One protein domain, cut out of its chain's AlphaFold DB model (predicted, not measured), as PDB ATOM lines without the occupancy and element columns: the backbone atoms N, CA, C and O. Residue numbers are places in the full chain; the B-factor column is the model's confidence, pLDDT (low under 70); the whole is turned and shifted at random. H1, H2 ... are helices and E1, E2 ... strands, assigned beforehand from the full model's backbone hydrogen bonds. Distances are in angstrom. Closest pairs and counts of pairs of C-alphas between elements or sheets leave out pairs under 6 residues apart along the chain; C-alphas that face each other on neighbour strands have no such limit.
ATOM      1  N   GLY A   2     -48.134  38.559 -48.516       83.00
ATOM      2  CA  GLY A   2     -47.468  39.570 -47.682       83.00
ATOM      3  C   GLY A   2     -46.605  38.952 -46.571       83.00
ATOM      4  O   GLY A   2     -46.876  37.842 -46.117       83.00
ATOM      5  N   ARG A   3     -45.575  39.674 -46.096       75.69
ATOM      6  CA  ARG A   3     -44.673  39.213 -45.010       75.69
ATOM      7  C   ARG A   3     -45.428  38.797 -43.738       75.69
ATOM      8  O   ARG A   3     -45.031  37.854 -43.068       75.69
ATOM      9  N   GLU A   4     -46.541  39.463 -43.446       74.75
ATOM     10  CA  GLU A   4     -47.412  39.144 -42.311       74.75
ATOM     11  C   GLU A   4     -48.168  37.817 -42.486       74.75
ATOM     12  O   GLU A   4     -48.257  37.028 -41.551       74.75
ATOM     13  N   GLN A   5     -48.652  37.524 -43.698       81.25
ATOM     14  CA  GLN A   5     -49.290  36.237 -44.002       81.25
ATOM     15  C   GLN A   5     -48.298  35.080 -43.871       81.25
ATOM     16  O   GLN A   5     -48.650  34.055 -43.295       81.25
ATOM     17  N   LYS A   6     -47.050  35.269 -44.328       82.19
ATOM     18  CA  LYS A   6     -45.985  34.265 -44.176       82.19
ATOM     19  C   LYS A   6     -45.714  33.941 -42.704       82.19
ATOM     20  O   LYS A   6     -45.759  32.774 -42.340       82.19
ATOM     21  N   ARG A   7     -45.552  34.959 -41.847       78.69
ATOM     22  CA  ARG A   7     -45.348  34.761 -40.396       78.69
ATOM     23  C   ARG A   7     -46.515  34.038 -39.722       78.69
ATOM     24  O   ARG A   7     -46.299  33.177 -38.877       78.69
ATOM     25  N   ARG A   8     -47.760  34.350 -40.101       81.31
ATOM     26  CA  ARG A   8     -48.950  33.659 -39.567       81.31
ATOM     27  C   ARG A   8     -49.029  32.203 -40.017       81.31
ATOM     28  O   ARG A   8     -49.415  31.349 -39.227       81.31
ATOM     29  N   GLN A   9     -48.683  31.923 -41.271       85.75
ATOM     30  CA  GLN A   9     -48.647  30.560 -41.798       85.75
ATOM     31  C   GLN A   9     -47.549  29.734 -41.120       85.75
ATOM     32  O   GLN A   9     -47.793  28.598 -40.726       85.75
ATOM     33  N   GLU A  10     -46.376  30.331 -40.919       85.25
ATOM     34  CA  GLU A  10     -45.256  29.728 -40.200       85.25
ATOM     35  C   GLU A  10     -45.613  29.432 -38.738       85.25
ATOM     36  O   GLU A  10     -45.463  28.300 -38.293       85.25
ATOM     37  N   ALA A  11     -46.208  30.391 -38.020       81.50
ATOM     38  CA  ALA A  11     -46.671  30.180 -36.648       81.50
ATOM     39  C   ALA A  11     -47.704  29.042 -36.533       81.50
ATOM     40  O   ALA A  11     -47.652  28.256 -35.589       81.50
ATOM     41  N   ARG A  12     -48.628  28.917 -37.501       84.50
ATOM     42  CA  ARG A  12     -49.595  27.803 -37.552       84.50
ATOM     43  C   ARG A  12     -48.903  26.461 -37.773       84.50
ATOM     44  O   ARG A  12     -49.242  25.497 -37.095       84.50
ATOM     45  N   ARG A  13     -47.929  26.411 -38.687       87.19
ATOM     46  CA  ARG A  13     -47.143  25.202 -38.963       87.19
ATOM     47  C   ARG A  13     -46.356  24.762 -37.729       87.19
ATOM     48  O   ARG A  13     -46.421  23.597 -37.366       87.19
ATOM     49  N   VAL A  14     -45.662  25.686 -37.066       85.44
ATOM     50  CA  VAL A  14     -44.901  25.391 -35.840       85.44
ATOM     51  C   VAL A  14     -45.822  24.882 -34.733       85.44
ATOM     52  O   VAL A  14     -45.493  23.903 -34.074       85.44
ATOM     53  N   LYS A  15     -47.006  25.482 -34.563       83.88
ATOM     54  CA  LYS A  15     -47.981  25.012 -33.571       83.88
ATOM     55  C   LYS A  15     -48.409  23.560 -33.817       83.88
ATOM     56  O   LYS A  15     -48.456  22.783 -32.875       83.88
ATOM     57  N   GLN A  16     -48.660  23.187 -35.072       83.25
ATOM     58  CA  GLN A  16     -48.990  21.801 -35.430       83.25
ATOM     59  C   GLN A  16     -47.833  20.831 -35.157       83.25
ATOM     60  O   GLN A  16     -48.074  19.692 -34.774       83.25
ATOM     61  N   LEU A  17     -46.582  21.267 -35.350       84.31
ATOM     62  CA  LEU A  17     -45.408  20.452 -35.025       84.31
ATOM     63  C   LEU A  17     -45.268  20.249 -33.511       84.31
ATOM     64  O   LEU A  17     -45.019  19.127 -33.076       84.31
ATOM     65  N   LEU A  18     -45.495  21.303 -32.717       81.00
ATOM     66  CA  LEU A  18     -45.510  21.230 -31.252       81.00
ATOM     67  C   LEU A  18     -46.601  20.278 -30.740       81.00
ATOM     68  O   LEU A  18     -46.318  19.439 -29.891       81.00
ATOM     69  N   GLU A  19     -47.816  20.353 -31.293       76.31
ATOM     70  CA  GLU A  19     -48.938  19.463 -30.941       76.31
ATOM     71  C   GLU A  19     -48.649  17.984 -31.253       76.31
ATOM     72  O   GLU A  19     -49.199  17.100 -30.603       76.31
ATOM     73  N   ARG A  20     -47.776  17.706 -32.228       78.62
ATOM     74  CA  ARG A  20     -47.351  16.348 -32.604       78.62
ATOM     75  C   ARG A  20     -46.076  15.885 -31.894       78.62
ATOM     76  O   ARG A  20     -45.630  14.773 -32.154       78.62
ATOM     77  N   GLY A  21     -45.452  16.735 -31.074       73.94
ATOM     78  CA  GLY A  21     -44.160  16.446 -30.440       73.94
ATOM     79  C   GLY A  21     -42.984  16.319 -31.421       73.94
ATOM     80  O   GLY A  21     -41.921  15.843 -31.046       73.94
ATOM     81  N   GLN A  22     -43.145  16.745 -32.677       79.25
ATOM     82  CA  GLN A  22     -42.144  16.606 -33.745       79.25
ATOM     83  C   GLN A  22     -41.280  17.869 -33.863       79.25
ATOM     84  O   GLN A  22     -41.189  18.475 -34.933       79.25
ATOM     85  N   VAL A  23     -40.706  18.319 -32.747       80.25
ATOM     86  CA  VAL A  23     -39.896  19.541 -32.699       80.25
ATOM     87  C   VAL A  23     -38.551  19.236 -32.070       80.25
ATOM     88  O   VAL A  23     -38.490  18.788 -30.929       80.25
ATOM     89  N   ASP A  24     -37.493  19.516 -32.822       80.25
ATOM     90  CA  ASP A  24     -36.123  19.427 -32.335       80.25
ATOM     91  C   ASP A  24     -35.738  20.725 -31.609       80.25
ATOM     92  O   ASP A  24     -36.002  21.827 -32.109       80.25
ATOM     93  N   ARG A  25     -35.163  20.600 -30.409       85.38
ATOM     94  CA  ARG A  25     -34.865  21.722 -29.507       85.38
ATOM     95  C   ARG A  25     -33.376  21.806 -29.248       85.38
ATOM     96  O   ARG A  25     -32.774  20.875 -28.721       85.38
ATOM     97  N   ARG A  26     -32.787  22.965 -29.539       89.25
ATOM     98  CA  ARG A  26     -31.391  23.242 -29.183       89.25
ATOM     99  C   ARG A  26     -31.285  23.728 -27.739       89.25
ATOM    100  O   ARG A  26     -32.124  24.503 -27.280       89.25
ATOM    101  N   LEU A  27     -30.205  23.365 -27.055       85.56
ATOM    102  CA  LEU A  27     -29.857  23.972 -25.770       85.56
ATOM    103  C   LEU A  27     -29.498  25.457 -25.963       85.56
ATOM    104  O   LEU A  27     -28.875  25.834 -26.961       85.56
ATOM    105  N   LEU A  28     -29.912  26.301 -25.018       87.44
ATOM    106  CA  LEU A  28     -29.507  27.709 -24.967       87.44
ATOM    107  C   LEU A  28     -28.098  27.841 -24.394       87.44
ATOM    108  O   LEU A  28     -27.743  27.135 -23.447       87.44
ATOM    109  N   THR A  29     -27.327  28.790 -24.922       88.69
ATOM    110  CA  THR A  29     -26.073  29.195 -24.278       88.69
ATOM    111  C   THR A  29     -26.359  30.082 -23.055       88.69
ATOM    112  O   THR A  29     -27.405  30.742 -23.010       88.69
ATOM    113  N   PRO A  30     -25.444  30.159 -22.068       83.50
ATOM    114  CA  PRO A  30     -25.625  31.020 -20.894       83.50
ATOM    115  C   PRO A  30     -25.870  32.495 -21.255       83.50
ATOM    116  O   PRO A  30     -26.748  33.141 -20.689       83.50
ATOM    117  N   GLU A  31     -25.164  33.014 -22.264       85.50
ATOM    118  CA  GLU A  31     -25.336  34.390 -22.750       85.50
ATOM    119  C   GLU A  31     -26.719  34.625 -23.380       85.50
ATOM    120  O   GLU A  31     -27.343  35.671 -23.180       85.50
ATOM    121  N   GLU A  32     -27.231  33.658 -24.146       87.44
ATOM    122  CA  GLU A  32     -28.576  33.731 -24.721       87.44
ATOM    123  C   GLU A  32     -29.651  33.695 -23.629       87.44
ATOM    124  O   GLU A  32     -30.601  34.481 -23.678       87.44
ATOM    125  N   ALA A  33     -29.482  32.838 -22.618       86.19
ATOM    126  CA  ALA A  33     -30.386  32.759 -21.476       86.19
ATOM    127  C   ALA A  33     -30.422  34.077 -20.681       86.19
ATOM    128  O   ALA A  33     -31.508  34.600 -20.418       86.19
ATOM    129  N   GLN A  34     -29.261  34.682 -20.394       85.06
ATOM    130  CA  GLN A  34     -29.188  35.997 -19.742       85.06
ATOM    131  C   GLN A  34     -29.884  37.096 -20.560       85.06
ATOM    132  O   GLN A  34     -30.638  37.907 -20.014       85.06
ATOM    133  N   ASN A  35     -29.711  37.099 -21.884       87.25
ATOM    134  CA  ASN A  35     -30.411  38.039 -22.759       87.25
ATOM    135  C   ASN A  35     -31.936  37.844 -22.728       87.25
ATOM    136  O   ASN A  35     -32.680  38.830 -22.703       87.25
ATOM    137  N   LEU A  36     -32.421  36.600 -22.693       88.56
ATOM    138  CA  LEU A  36     -33.852  36.305 -22.579       88.56
ATOM    139  C   LEU A  36     -34.424  36.732 -21.219       88.56
ATOM    140  O   LEU A  36     -35.514  37.310 -21.189       88.56
ATOM    141  N   PHE A  37     -33.683  36.556 -20.118       84.69
ATOM    142  CA  PHE A  37     -34.065  37.111 -18.814       84.69
ATOM    143  C   PHE A  37     -34.198  38.640 -18.867       84.69
ATOM    144  O   PHE A  37     -35.223  39.189 -18.457       84.69
ATOM    145  N   LEU A  38     -33.226  39.344 -19.456       80.25
ATOM    146  CA  LEU A  38     -33.299  40.800 -19.631       80.25
ATOM    147  C   LEU A  38     -34.493  41.228 -20.496       80.25
ATOM    148  O   LEU A  38     -35.136  42.240 -20.208       80.25
ATOM    149  N   CYS A  39     -34.832  40.461 -21.536       82.50
ATOM    150  CA  CYS A  39     -35.998  40.733 -22.379       82.50
ATOM    151  C   CYS A  39     -37.320  40.589 -21.606       82.50
ATOM    152  O   CYS A  39     -38.220  41.419 -21.772       82.50
ATOM    153  N   ILE A  40     -37.441  39.573 -20.741       79.19
ATOM    154  CA  ILE A  40     -38.596  39.391 -19.842       79.19
ATOM    155  C   ILE A  40     -38.703  40.575 -18.877       79.19
ATOM    156  O   ILE A  40     -39.796  41.111 -18.649       79.19
ATOM    157  N   ASP A  41     -37.566  41.021 -18.342       73.00
ATOM    158  CA  ASP A  41     -37.526  42.125 -17.395       73.00
ATOM    159  C   ASP A  41     -37.955  43.455 -18.036       73.00
ATOM    160  O   ASP A  41     -38.864  44.131 -17.538       73.00
ATOM    161  N   ARG A  42     -37.407  43.768 -19.217       72.06
ATOM    162  CA  ARG A  42     -37.733  44.964 -20.017       72.06
ATOM    163  C   ARG A  42     -39.119  44.919 -20.665       72.06
ATOM    164  O   ARG A  42     -39.633  45.956 -21.080       72.06
ATOM    165  N   GLY A  43     -39.752  43.748 -20.736       70.81
ATOM    166  CA  GLY A  43     -41.074  43.581 -21.342       70.81
ATOM    167  C   GLY A  43     -41.054  43.537 -22.876       70.81
ATOM    168  O   GLY A  43     -42.033  43.919 -23.520       70.81
ATOM    169  N   GLU A  44     -39.974  43.044 -23.481       79.00
ATOM    170  CA  GLU A  44     -39.793  42.949 -24.934       79.00
ATOM    171  C   GLU A  44     -40.488  41.712 -25.543       79.00
ATOM    172  O   GLU A  44     -39.855  40.759 -25.994       79.00
ATOM    173  N   VAL A  45     -41.825  41.729 -25.606       74.69
ATOM    174  CA  VAL A  45     -42.655  40.587 -26.071       74.69
ATOM    175  C   VAL A  45     -42.321  40.127 -27.501       74.69
ATOM    176  O   VAL A  45     -42.554  38.975 -27.857       74.69
ATOM    177  N   GLN A  46     -41.752  41.005 -28.331       77.69
ATOM    178  CA  GLN A  46     -41.429  40.704 -29.732       77.69
ATOM    179  C   GLN A  46     -40.381  39.591 -29.890       77.69
ATOM    180  O   GLN A  46     -40.354  38.944 -30.934       77.69
ATOM    181  N   GLN A  47     -39.551  39.361 -28.866       79.12
ATOM    182  CA  GLN A  47     -38.531  38.307 -28.869       79.12
ATOM    183  C   GLN A  47     -39.117  36.915 -28.558       79.12
ATOM    184  O   GLN A  47     -38.512  35.902 -28.887       79.12
ATOM    185  N   PHE A  48     -40.326  36.844 -27.987       85.06
ATOM    186  CA  PHE A  48     -40.978  35.606 -27.532       85.06
ATOM    187  C   PHE A  48     -42.005  35.090 -28.552       85.06
ATOM    188  O   PHE A  48     -43.164  34.814 -28.238       85.06
ATOM    189  N   GLY A  49     -41.591  34.997 -29.818       83.69
ATOM    190  CA  GLY A  49     -42.410  34.418 -30.882       83.69
ATOM    191  C   GLY A  49     -42.417  32.889 -30.829       83.69
ATOM    192  O   GLY A  49     -41.371  32.279 -30.639       83.69
ATOM    193  N   ILE A  50     -43.571  32.256 -31.080       83.75
ATOM    194  CA  ILE A  50     -43.724  30.789 -30.987       83.75
ATOM    195  C   ILE A  50     -42.714  30.010 -31.849       83.75
ATOM    196  O   ILE A  50     -42.242  28.965 -31.430       83.75
ATOM    197  N   ALA A  51     -42.339  30.537 -33.020       83.12
ATOM    198  CA  ALA A  51     -41.341  29.922 -33.898       83.12
ATOM    199  C   ALA A  51     -39.922  29.955 -33.309       83.12
ATOM    200  O   ALA A  51     -39.184  28.988 -33.449       83.12
ATOM    201  N   ALA A  52     -39.557  31.047 -32.629       84.62
ATOM    202  CA  ALA A  52     -38.259  31.172 -31.975       84.62
ATOM    203  C   ALA A  52     -38.193  30.307 -30.709       84.62
ATOM    204  O   ALA A  52     -37.206  29.615 -30.493       84.62
ATOM    205  N   LEU A  53     -39.270  30.303 -29.914       88.06
ATOM    206  CA  LEU A  53     -39.360  29.513 -28.685       88.06
ATOM    207  C   LEU A  53     -39.427  28.005 -28.951       88.06
ATOM    208  O   LEU A  53     -38.884  27.234 -28.173       88.06
ATOM    209  N   ALA A  54     -40.061  27.573 -30.046       86.06
ATOM    210  CA  ALA A  54     -40.134  26.155 -30.398       86.06
ATOM    211  C   ALA A  54     -38.760  25.544 -30.714       86.06
ATOM    212  O   ALA A  54     -38.587  24.346 -30.541       86.06
ATOM    213  N   ALA A  55     -37.799  26.354 -31.166       85.88
ATOM    214  CA  ALA A  55     -36.473  25.885 -31.559       85.88
ATOM    215  C   ALA A  55     -35.496  25.718 -30.381       85.88
ATOM    216  O   ALA A  55     -34.393  25.221 -30.589       85.88
ATOM    217  N   ILE A  56     -35.858  26.158 -29.172       88.19
ATOM    218  CA  ILE A  56     -34.977  26.193 -27.997       88.19
ATOM    219  C   ILE A  56     -35.526  25.327 -26.859       88.19
ATOM    220  O   ILE A  56     -36.735  25.151 -26.718       88.19
ATOM    221  N   GLU A  57     -34.631  24.798 -26.027       85.81
ATOM    222  CA  GLU A  57     -34.999  24.063 -24.818       85.81
ATOM    223  C   GLU A  57     -35.456  25.033 -23.723       85.81
ATOM    224  O   GLU A  57     -34.681  25.843 -23.224       85.81
ATOM    225  N   LEU A  58     -36.739  24.975 -23.362       83.88
ATOM    226  CA  LEU A  58     -37.371  25.957 -22.470       83.88
ATOM    227  C   LEU A  58     -37.325  25.571 -20.988       83.88
ATOM    228  O   LEU A  58     -37.517  26.442 -20.140       83.88
ATOM    229  N   ASN A  59     -37.083  24.295 -20.680       79.50
ATOM    230  CA  ASN A  59     -37.088  23.777 -19.310       79.50
ATOM    231  C   ASN A  59     -35.677  23.720 -18.695       79.50
ATOM    232  O   ASN A  59     -35.494  23.125 -17.636       79.50
ATOM    233  N   GLY A  60     -34.679  24.307 -19.362       78.12
ATOM    234  CA  GLY A  60     -33.324  24.428 -18.830       78.12
ATOM    235  C   GLY A  60     -33.246  25.393 -17.644       78.12
ATOM    236  O   GLY A  60     -33.983  26.382 -17.587       78.12
ATOM    237  N   TYR A  61     -32.328  25.102 -16.721       81.00
ATOM    238  CA  TYR A  61     -31.960  25.981 -15.613       81.00
ATOM    239  C   TYR A  61     -30.710  26.763 -15.991       81.00
ATOM    240  O   TYR A  61     -29.767  26.213 -16.560       81.00
ATOM    241  N   TYR A  62     -30.734  28.057 -15.700       83.00
ATOM    242  CA  TYR A  62     -29.659  28.985 -16.021       83.00
ATOM    243  C   TYR A  62     -29.381  29.873 -14.817       83.00
ATOM    244  O   TYR A  62     -30.273  30.080 -13.990       83.00
ATOM    245  N   GLU A  63     -28.171  30.427 -14.751       77.19
ATOM    246  CA  GLU A  63     -27.772  31.379 -13.716       77.19
ATOM    247  C   GLU A  63     -28.815  32.496 -13.591       77.19
ATOM    248  O   GLU A  63     -29.133  33.207 -14.555       77.19
ATOM    249  N   ALA A  64     -29.412  32.592 -12.406       70.12
ATOM    250  CA  ALA A  64     -30.526  33.489 -12.186       70.12
ATOM    251  C   ALA A  64     -30.042  34.943 -12.136       70.12
ATOM    252  O   ALA A  64     -28.966  35.232 -11.608       70.12
ATOM    253  N   PRO A  65     -30.857  35.910 -12.592       70.94
ATOM    254  CA  PRO A  65     -30.540  37.317 -12.400       70.94
ATOM    255  C   PRO A  65     -30.355  37.645 -10.912       70.94
ATOM    256  O   PRO A  65     -31.166  37.227 -10.080       70.94
ATOM    257  N   TRP A  66     -29.350  38.469 -10.599       59.06
ATOM    258  CA  TRP A  66     -28.948  38.869  -9.238       59.06
ATOM    259  C   TRP A  66     -30.106  39.304  -8.322       59.06
ATOM    260  O   TRP A  66     -30.048  39.146  -7.106       59.06
ATOM    261  N   CYS A  67     -31.194  39.823  -8.891       55.16
ATOM    262  CA  CYS A  67     -32.368  40.273  -8.150       55.16
ATOM    263  C   CYS A  67     -33.246  39.146  -7.573       55.16
ATOM    264  O   CYS A  67     -34.199  39.443  -6.852       55.16
ATOM    265  N   CYS A  68     -32.994  37.880  -7.918       52.12
ATOM    266  CA  CYS A  68     -33.890  36.768  -7.590       52.12
ATOM    267  C   CYS A  68     -33.524  36.027  -6.299       52.12
ATOM    268  O   CYS A  68     -34.358  35.286  -5.789       52.12
ATOM    269  N   GLY A  69     -32.304  36.200  -5.776       51.91
ATOM    270  CA  GLY A  69     -31.859  35.534  -4.545       51.91
ATOM    271  C   GLY A  69     -31.826  34.001  -4.621       51.91
ATOM    272  O   GLY A  69     -31.914  33.346  -3.588       51.91
ATOM    273  N   VAL A  70     -31.743  33.436  -5.829       56.38
ATOM    274  CA  VAL A  70     -31.539  32.002  -6.096       56.38
ATOM    275  C   VAL A  70     -30.374  31.850  -7.076       56.38
ATOM    276  O   VAL A  70     -30.166  32.775  -7.858       56.38
ATOM    277  N   PRO A  71     -29.612  30.744  -7.047       58.62
ATOM    278  CA  PRO A  71     -28.454  30.570  -7.928       58.62
ATOM    279  C   PRO A  71     -28.858  30.293  -9.382       58.62
ATOM    280  O   PRO A  71     -28.288  30.869 -10.304       58.62
ATOM    281  N   GLU A  72     -29.881  29.466  -9.601       73.38
ATOM    282  CA  GLU A  72     -30.341  29.076 -10.935       73.38
ATOM    283  C   GLU A  72     -31.869  29.082 -11.028       73.38
ATOM    284  O   GLU A  72     -32.572  28.850 -10.041       73.38
ATOM    285  N   MET A  73     -32.399  29.353 -12.222       73.56
ATOM    286  CA  MET A  73     -33.834  29.295 -12.506       73.56
ATOM    287  C   MET A  73     -34.141  29.069 -13.987       73.56
ATOM    288  O   MET A  73     -33.330  29.369 -14.863       73.56
ATOM    289  N   SER A  74     -35.353  28.592 -14.273       84.62
ATOM    290  CA  SER A  74     -35.868  28.499 -15.640       84.62
ATOM    291  C   SER A  74     -36.422  29.842 -16.142       84.62
ATOM    292  O   SER A  74     -36.856  30.703 -15.368       84.62
ATOM    293  N   LEU A  75     -36.475  30.021 -17.468       86.12
ATOM    294  CA  LEU A  75     -37.110  31.193 -18.095       86.12
ATOM    295  C   LEU A  75     -38.595  31.312 -17.717       86.12
ATOM    296  O   LEU A  75     -39.112  32.420 -17.543       86.12
ATOM    297  N   LEU A  76     -39.277  30.169 -17.585       84.81
ATOM    298  CA  LEU A  76     -40.678  30.097 -17.182       84.81
ATOM    299  C   LEU A  76     -40.862  30.556 -15.734       84.81
ATOM    300  O   LEU A  76     -41.749  31.371 -15.470       84.81
ATOM    301  N   ASP A  77     -39.998  30.104 -14.823       74.94
ATOM    302  CA  ASP A  77     -40.023  30.513 -13.418       74.94
ATOM    303  C   ASP A  77     -39.744  31.998 -13.250       74.94
ATOM    304  O   ASP A  77     -40.460  32.673 -12.512       74.94
ATOM    305  N   PHE A  78     -38.766  32.540 -13.978       77.94
ATOM    306  CA  PHE A  78     -38.477  33.969 -13.930       77.94
ATOM    307  C   PHE A  78     -39.645  34.810 -14.450       77.94
ATOM    308  O   PHE A  78     -40.051  35.788 -13.815       77.94
ATOM    309  N   ALA A  79     -40.230  34.427 -15.591       79.94
ATOM    310  CA  ALA A  79     -41.394  35.111 -16.148       79.94
ATOM    311  C   ALA A  79     -42.588  35.071 -15.184       79.94
ATOM    312  O   ALA A  79     -43.284  36.078 -15.009       79.94
ATOM    313  N   ALA A  80     -42.802  33.930 -14.532       72.56
ATOM    314  CA  ALA A  80     -43.845  33.752 -13.539       72.56
ATOM    315  C   ALA A  80     -43.573  34.596 -12.280       72.56
ATOM    316  O   ALA A  80     -44.447  35.352 -11.849       72.56
ATOM    317  N   TRP A  81     -42.347  34.570 -11.755       66.56
ATOM    318  CA  TRP A  81     -41.913  35.358 -10.599       66.56
ATOM    319  C   TRP A  81     -42.051  36.871 -10.829       66.56
ATOM    320  O   TRP A  81     -42.600  37.580  -9.982       66.56
ATOM    321  N   ARG A  82     -41.664  37.377 -12.011       63.84
ATOM    322  CA  ARG A  82     -41.868  38.790 -12.404       63.84
ATOM    323  C   ARG A  82     -43.340  39.150 -12.655       63.84
ATOM    324  O   ARG A  82     -43.642  40.320 -12.891       63.84
ATOM    325  N   GLY A  83     -44.264  38.185 -12.648       62.31
ATOM    326  CA  GLY A  83     -45.685  38.409 -12.943       62.31
ATOM    327  C   GLY A  83     -45.949  38.798 -14.402       62.31
ATOM    328  O   GLY A  83     -46.843  39.593 -14.699       62.31
ATOM    329  N   ARG A  84     -45.130  38.289 -15.326       68.00
ATOM    330  CA  ARG A  84     -45.157  38.609 -16.757       68.00
ATOM    331  C   ARG A  84     -46.007  37.585 -17.523       68.00
ATOM    332  O   ARG A  84     -45.502  36.831 -18.349       68.00
ATOM    333  N   ASP A  85     -47.320  37.594 -17.289       69.50
ATOM    334  CA  ASP A  85     -48.267  36.561 -17.768       69.50
ATOM    335  C   ASP A  85     -48.271  36.353 -19.297       69.50
ATOM    336  O   ASP A  85     -48.517  35.245 -19.777       69.50
ATOM    337  N   SER A  86     -47.954  37.391 -20.081       72.88
ATOM    338  CA  SER A  86     -47.803  37.280 -21.540       72.88
ATOM    339  C   SER A  86     -46.617  36.404 -21.949       72.88
ATOM    340  O   SER A  86     -46.708  35.684 -22.937       72.88
ATOM    341  N   PHE A  87     -45.524  36.452 -21.186       82.25
ATOM    342  CA  PHE A  87     -44.329  35.638 -21.406       82.25
ATOM    343  C   PHE A  87     -44.563  34.215 -20.918       82.25
ATOM    344  O   PHE A  87     -44.266  33.276 -21.644       82.25
ATOM    345  N   VAL A  88     -45.200  34.058 -19.754       79.25
ATOM    346  CA  VAL A  88     -45.616  32.747 -19.234       79.25
ATOM    347  C   VAL A  88     -46.516  32.027 -20.240       79.25
ATOM    348  O   VAL A  88     -46.261  30.882 -20.598       79.25
ATOM    349  N   SER A  89     -47.517  32.725 -20.782       79.62
ATOM    350  CA  SER A  89     -48.405  32.167 -21.807       79.62
ATOM    351  C   SER A  89     -47.660  31.802 -23.093       79.62
ATOM    352  O   SER A  89     -47.986  30.795 -23.711       79.62
ATOM    353  N   ALA A  90     -46.686  32.616 -23.518       83.69
ATOM    354  CA  ALA A  90     -45.896  32.352 -24.721       83.69
ATOM    355  C   ALA A  90     -44.977  31.134 -24.549       83.69
ATOM    356  O   ALA A  90     -44.901  30.302 -25.450       83.69
ATOM    357  N   LEU A  91     -44.331  31.012 -23.387       87.12
ATOM    358  CA  LEU A  91     -43.463  29.892 -23.035       87.12
ATOM    359  C   LEU A  91     -44.262  28.590 -22.938       87.12
ATOM    360  O   LEU A  91     -43.908  27.614 -23.591       87.12
ATOM    361  N   VAL A  92     -45.390  28.579 -22.221       81.25
ATOM    362  CA  VAL A  92     -46.229  27.371 -22.121       81.25
ATOM    363  C   VAL A  92     -46.853  27.005 -23.471       81.25
ATOM    364  O   VAL A  92     -46.894  25.833 -23.828       81.25
ATOM    365  N   ALA A  93     -47.266  27.986 -24.283       80.31
ATOM    366  CA  ALA A  93     -47.740  27.723 -25.647       80.31
ATOM    367  C   ALA A  93     -46.654  27.126 -26.561       80.31
ATOM    368  O   ALA A  93     -46.981  26.518 -27.579       80.31
ATOM    369  N   ALA A  94     -45.383  27.305 -26.208       84.56
ATOM    370  CA  ALA A  94     -44.245  26.661 -26.840       84.56
ATOM    371  C   ALA A  94     -43.821  25.368 -26.113       84.56
ATOM    372  O   ALA A  94     -42.690  24.932 -26.289       84.56
ATOM    373  N   ASN A  95     -44.694  24.727 -25.325       81.06
ATOM    374  CA  ASN A  95     -44.402  23.522 -24.531       81.06
ATOM    375  C   ASN A  95     -43.285  23.721 -23.479       81.06
ATOM    376  O   ASN A  95     -42.459  22.832 -23.268       81.06
ATOM    377  N   ALA A  96     -43.214  24.887 -22.831       81.50
ATOM    378  CA  ALA A  96     -42.531  24.986 -21.540       81.50
ATOM    379  C   ALA A  96     -43.391  24.312 -20.465       81.50
ATOM    380  O   ALA A  96     -44.604  24.530 -20.412       81.50
ATOM    381  N   ASP A  97     -42.764  23.505 -19.622       73.19
ATOM    382  CA  ASP A  97     -43.438  22.689 -18.627       73.19
ATOM    383  C   ASP A  97     -43.347  23.341 -17.237       73.19
ATOM    384  O   ASP A  97     -42.266  23.396 -16.649       73.19
ATOM    385  N   PRO A  98     -44.463  23.823 -16.663       67.56
ATOM    386  CA  PRO A  98     -44.462  24.365 -15.306       67.56
ATOM    387  C   PRO A  98     -44.281  23.294 -14.215       67.56
ATOM    388  O   PRO A  98     -44.061  23.654 -13.053       67.56
ATOM    389  N   THR A  99     -44.385  22.010 -14.576       58.31
ATOM    390  CA  THR A  99     -44.449  20.842 -13.686       58.31
ATOM    391  C   THR A  99     -43.196  19.960 -13.700       58.31
ATOM    392  O   THR A  99     -43.204  18.920 -13.054       58.31
ATOM    393  N   GLU A 100     -42.123  20.368 -14.390       56.38
ATOM    394  CA  GLU A 100     -40.835  19.643 -14.444       56.38
ATOM    395  C   GLU A 100     -40.946  18.159 -14.850       56.38
ATOM    396  O   GLU A 100     -40.352  17.278 -14.235       56.38
ATOM    397  N   LYS A 101     -41.688  17.873 -15.926       51.72
ATOM    398  CA  LYS A 101     -41.871  16.540 -16.530       51.72
ATOM    399  C   LYS A 101     -42.561  15.521 -15.619       51.72
ATOM    400  O   LYS A 101     -42.435  14.318 -15.807       51.72
ATOM    401  N   ALA A 102     -43.334  16.012 -14.658       42.41
ATOM    402  CA  ALA A 102     -44.163  15.230 -13.746       42.41
ATOM    403  C   ALA A 102     -45.269  14.402 -14.426       42.41
ATOM    404  O   ALA A 102     -45.775  13.445 -13.838       42.41
ATOM    405  N   LEU A 103     -45.703  14.820 -15.616       47.91
ATOM    406  CA  LEU A 103     -46.795  14.217 -16.368       47.91
ATOM    407  C   LEU A 103     -46.411  14.156 -17.845       47.91
ATOM    408  O   LEU A 103     -46.178  15.200 -18.456       47.91
ATOM    409  N   ASP A 104     -46.452  12.961 -18.432       48.22
ATOM    410  CA  ASP A 104     -46.207  12.764 -19.869       48.22
ATOM    411  C   ASP A 104     -47.178  13.596 -20.738       48.22
ATOM    412  O   ASP A 104     -46.807  14.106 -21.793       48.22
ATOM    413  N   ASP A 105     -48.393  13.850 -20.230       53.03
ATOM    414  CA  ASP A 105     -49.446  14.629 -20.894       53.03
ATOM    415  C   ASP A 105     -49.585  16.082 -20.386       53.03
ATOM    416  O   ASP A 105     -50.570  16.759 -20.710       53.03
ATOM    417  N   ALA A 106     -48.628  16.604 -19.599       53.56
ATOM    418  CA  ALA A 106     -48.707  17.956 -19.015       53.56
ATOM    419  C   ALA A 106     -49.043  19.020 -20.070       53.56
ATOM    420  O   ALA A 106     -49.959  19.823 -19.900       53.56
ATOM    421  N   ALA A 107     -48.348  18.985 -21.208       59.22
ATOM    422  CA  ALA A 107     -48.560  19.913 -22.312       59.22
ATOM    423  C   ALA A 107     -49.989  19.843 -22.885       59.22
ATOM    424  O   ALA A 107     -50.603  20.878 -23.158       59.22
ATOM    425  N   ALA A 108     -50.550  18.638 -23.020       60.84
ATOM    426  CA  ALA A 108     -51.897  18.425 -23.544       60.84
ATOM    427  C   ALA A 108     -52.979  18.921 -22.574       60.84
ATOM    428  O   ALA A 108     -53.997  19.468 -23.004       60.84
ATOM    429  N   ILE A 109     -52.753  18.768 -21.267       59.59
ATOM    430  CA  ILE A 109     -53.630  19.305 -20.222       59.59
ATOM    431  C   ILE A 109     -53.558  20.836 -20.225       59.59
ATOM    432  O   ILE A 109     -54.591  21.498 -20.314       59.59
ATOM    433  N   MET A 110     -52.352  21.408 -20.213       64.88
ATOM    434  CA  MET A 110     -52.145  22.861 -20.179       64.88
ATOM    435  C   MET A 110     -52.693  23.561 -21.428       64.88
ATOM    436  O   MET A 110     -53.228  24.663 -21.324       64.88
ATOM    437  N   ALA A 111     -52.648  22.915 -22.596       62.75
ATOM    438  CA  ALA A 111     -53.233  23.440 -23.828       62.75
ATOM    439  C   ALA A 111     -54.769  23.564 -23.781       62.75
ATOM    440  O   ALA A 111     -55.333  24.398 -24.493       62.75
ATOM    441  N   LYS A 112     -55.446  22.752 -22.958       63.09
ATOM    442  CA  LYS A 112     -56.910  22.784 -22.778       63.09
ATOM    443  C   LYS A 112     -57.358  23.832 -21.756       63.09
ATOM    444  O   LYS A 112     -58.549  24.127 -21.672       63.09
ATOM    445  N   LEU A 113     -56.429  24.388 -20.981       60.19
ATOM    446  CA  LEU A 113     -56.718  25.333 -19.910       60.19
ATOM    447  C   LEU A 113     -56.713  26.795 -20.409       60.19
ATOM    448  O   LEU A 113     -55.944  27.144 -21.311       60.19
ATOM    449  N   PRO A 114     -57.528  27.693 -19.819       60.22
ATOM    450  CA  PRO A 114     -57.466  29.125 -20.114       60.22
ATOM    451  C   PRO A 114     -56.057  29.700 -19.888       60.22
ATOM    452  O   PRO A 114     -55.364  29.327 -18.945       60.22
ATOM    453  N   ARG A 115     -55.620  30.658 -20.718       61.75
ATOM    454  CA  ARG A 115     -54.259  31.241 -20.632       61.75
ATOM    455  C   ARG A 115     -53.962  31.898 -19.284       61.75
ATOM    456  O   ARG A 115     -52.856  31.784 -18.764       61.75
ATOM    457  N   SER A 116     -54.951  32.589 -18.729       54.78
ATOM    458  CA  SER A 116     -54.912  33.174 -17.383       54.78
ATOM    459  C   SER A 116     -54.657  32.105 -16.322       54.78
ATOM    460  O   SER A 116     -53.846  32.300 -15.415       54.78
ATOM    461  N   TYR A 117     -55.304  30.953 -16.485       60.78
ATOM    462  CA  TYR A 117     -55.193  29.815 -15.590       60.78
ATOM    463  C   TYR A 117     -53.829  29.119 -15.688       60.78
ATOM    464  O   TYR A 117     -53.183  28.848 -14.679       60.78
ATOM    465  N   VAL A 118     -53.319  28.943 -16.905       66.12
ATOM    466  CA  VAL A 118     -51.951  28.468 -17.157       66.12
ATOM    467  C   VAL A 118     -50.912  29.379 -16.498       66.12
ATOM    468  O   VAL A 118     -49.991  28.905 -15.832       66.12
ATOM    469  N   ALA A 119     -51.082  30.699 -16.631       64.88
ATOM    470  CA  ALA A 119     -50.189  31.667 -16.007       64.88
ATOM    471  C   ALA A 119     -50.244  31.623 -14.475       64.88
ATOM    472  O   ALA A 119     -49.242  31.868 -13.805       64.88
ATOM    473  N   TRP A 120     -51.401  31.302 -13.893       66.06
ATOM    474  CA  TRP A 120     -51.502  31.056 -12.461       66.06
ATOM    475  C   TRP A 120     -50.718  29.825 -12.017       66.06
ATOM    476  O   TRP A 120     -49.908  29.942 -11.100       66.06
ATOM    477  N   LEU A 121     -50.945  28.678 -12.663       64.12
ATOM    478  CA  LEU A 121     -50.294  27.417 -12.309       64.12
ATOM    479  C   LEU A 121     -48.771  27.559 -12.338       64.12
ATOM    480  O   LEU A 121     -48.102  27.192 -11.376       64.12
ATOM    481  N   ALA A 122     -48.237  28.190 -13.386       69.25
ATOM    482  CA  ALA A 122     -46.810  28.477 -13.489       69.25
ATOM    483  C   ALA A 122     -46.300  29.378 -12.344       69.25
ATOM    484  O   ALA A 122     -45.223  29.135 -11.807       69.25
ATOM    485  N   ARG A 123     -47.077  30.385 -11.914       64.25
ATOM    486  CA  ARG A 123     -46.730  31.238 -10.756       64.25
ATOM    487  C   ARG A 123     -46.740  30.481  -9.441       64.25
ATOM    488  O   ARG A 123     -45.814  30.639  -8.651       64.25
ATOM    489  N   ALA A 124     -47.767  29.670  -9.212       57.25
ATOM    490  CA  ALA A 124     -47.861  28.844  -8.017       57.25
ATOM    491  C   ALA A 124     -46.679  27.864  -7.935       57.25
ATOM    492  O   ALA A 124     -46.065  27.735  -6.879       57.25
ATOM    493  N   ALA A 125     -46.314  27.239  -9.057       63.25
ATOM    494  CA  ALA A 125     -45.167  26.341  -9.138       63.25
ATOM    495  C   ALA A 125     -43.837  27.069  -8.854       63.25
ATOM    496  O   ALA A 125     -43.087  26.646  -7.972       63.25
ATOM    497  N   ALA A 126     -43.592  28.214  -9.502       62.00
ATOM    498  CA  ALA A 126     -42.378  29.011  -9.305       62.00
ATOM    499  C   ALA A 126     -42.199  29.492  -7.850       62.00
ATOM    500  O   ALA A 126     -41.099  29.462  -7.300       62.00
ATOM    501  N   GLN A 127     -43.283  29.909  -7.188       56.12
ATOM    502  CA  GLN A 127     -43.237  30.340  -5.785       56.12
ATOM    503  C   GLN A 127     -42.905  29.203  -4.824       56.12
ATOM    504  O   GLN A 127     -42.133  29.410  -3.886       56.12
ATOM    505  N   SER A 128     -43.498  28.028  -5.032       52.44
ATOM    506  CA  SER A 128     -43.228  26.851  -4.206       52.44
ATOM    507  C   SER A 128     -41.756  26.448  -4.295       52.44
ATOM    508  O   SER A 128     -41.133  26.197  -3.265       52.44
ATOM    509  N   ARG A 129     -41.172  26.493  -5.501       58.75
ATOM    510  CA  ARG A 129     -39.735  26.263  -5.719       58.75
ATOM    511  C   ARG A 129     -38.856  27.288  -5.013       58.75
ATOM    512  O   ARG A 129     -37.921  26.921  -4.311       58.75
ATOM    513  N   HIS A 130     -39.187  28.569  -5.150       52.06
ATOM    514  CA  HIS A 130     -38.418  29.643  -4.529       52.06
ATOM    515  C   HIS A 130     -38.403  29.539  -2.996       52.06
ATOM    516  O   HIS A 130     -37.353  29.696  -2.377       52.06
ATOM    517  N   ARG A 131     -39.535  29.196  -2.369       48.84
ATOM    518  CA  ARG A 131     -39.593  28.968  -0.914       48.84
ATOM    519  C   ARG A 131     -38.740  27.778  -0.486       48.84
ATOM    520  O   ARG A 131     -37.981  27.900   0.462       48.84
ATOM    521  N   ALA A 132     -38.797  26.677  -1.234       48.31
ATOM    522  CA  ALA A 132     -37.970  25.506  -0.960       48.31
ATOM    523  C   ALA A 132     -36.458  25.798  -1.047       48.31
ATOM    524  O   ALA A 132     -35.683  25.187  -0.320       48.31
ATOM    525  N   SER A 133     -36.040  26.737  -1.906       48.59
ATOM    526  CA  SER A 133     -34.628  27.133  -2.033       48.59
ATOM    527  C   SER A 133     -34.103  27.992  -0.875       48.59
ATOM    528  O   SER A 133     -32.906  27.989  -0.617       48.59
ATOM    529  N   GLN A 134     -34.979  28.708  -0.160       42.75
ATOM    530  CA  GLN A 134     -34.589  29.605   0.938       42.75
ATOM    531  C   GLN A 134     -34.394  28.879   2.276       42.75
ATOM    532  O   GLN A 134     -33.668  29.379   3.132       42.75
TER     533      GLN A 134
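AT A GLANCE: This is residues 2 to 134 of the 659 residues of the protein "RpoC2 protein" of Symbiodinium sp. CCMP2592 (UniProt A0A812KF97). A helical hairpin, H4 and H5, makes the middle of this elongated domain; the long helix H7 crosses it on one side, and H2, by H4, and H3, by H5, pack on the other. H1 packs on H3 at one end of the long axis, the last residues of H7 reach toward the other end, H6 sits at the side by the end of H5, and the small two-stranded hairpin E1 and E2 lies near H2. The printed part has 133 residues, with seven named helices and two named strands in the order H1 H2 H3 E1 E2 H4 H5 H6 H7; the sheet, E1 - E2, is antiparallel and the class is mostly helix. The whole is compact, with a radius of gyration of the C-alphas of 14.5 A, and spans 49 by 30 by 25 A.

IN THESE COORDINATES: Start at C-alpha 61, (-31.960, 25.981, -15.613), where E1 begins; it takes in residues 61 to 63, and E2 residues 72 to 74. H4 follows at once with residues 75 to 81, then H5 with residues 85 to 93, 11.9 A long, and H6 with residues 106 to 112. Find C-alpha 115 at (-54.259, 31.241, -20.632); from there H7 runs 29.2 A to C-alpha 134 at (-34.589, 29.605, 0.938). Earlier in the file, H1 begins at C-alpha 3, (-44.673, 39.213, -45.010), and takes in residues 3 to 19, 24.6 A. H2 is residues 30 to 42, 18.5 A, and H3 residues 50 to 54.

HOW THE PARTS SIT: Look first at the hairpin of E1 and E2: N 62 and O 73 are 3.0 A apart and N 73 and O 62 2.9 A, within hydrogen-bond range. H2 and E1 have 5 pairs of C-alphas within 8 A; the closest C-alphas are those of Pro 30 and Tyr 62, 6.6 A apart. H2 touches H4, closest at the C-alphas of Ile 40 and Ala 79, 6.3 A. H4 and H5, a helical hairpin, touch at the C-alphas of Ala 79 and Val 88, 5.7 A, opposite ways at a shallow tilt of 34 degrees, only just short of steep. H7 touches H4 with residues 119 to 127 alone, about perpendicular at 87 degrees; the closest C-alphas are those of Ala 80 and Arg 123, 4.7 A. H7 touches H5, the hub, with residues 115 to 122 alone, closest at the C-alphas of Asp 85 and Ala 119, 5.5 A. H5 only just touches H3 and H6, each with 3 pairs of C-alphas within 8 A; the closest are Ile 50 and Ala 90, 6.8 A, and Ala 93 and Ala 111, 7.2 A. H1 touches H3, closest at the C-alphas of Ala 11 and Ala 51, 6.0 A, and is apart from H7. Each O i to N i+4 pair is within hydrogen-bond range in H1, H2, H3, H4, H5 and H7, and 2 of 3 are in H6.

THE WHOLE: The C-alphas farthest apart, those of Gly 2 and Gln 134, are 51.3 A apart. The printed part has no cut, and its long link is H5 to H6, residues 94 to 105. The mean pLDDT of the printed part is 73.0; residues 66 to 71, 81 to 85 and 98 to 134 are under 70.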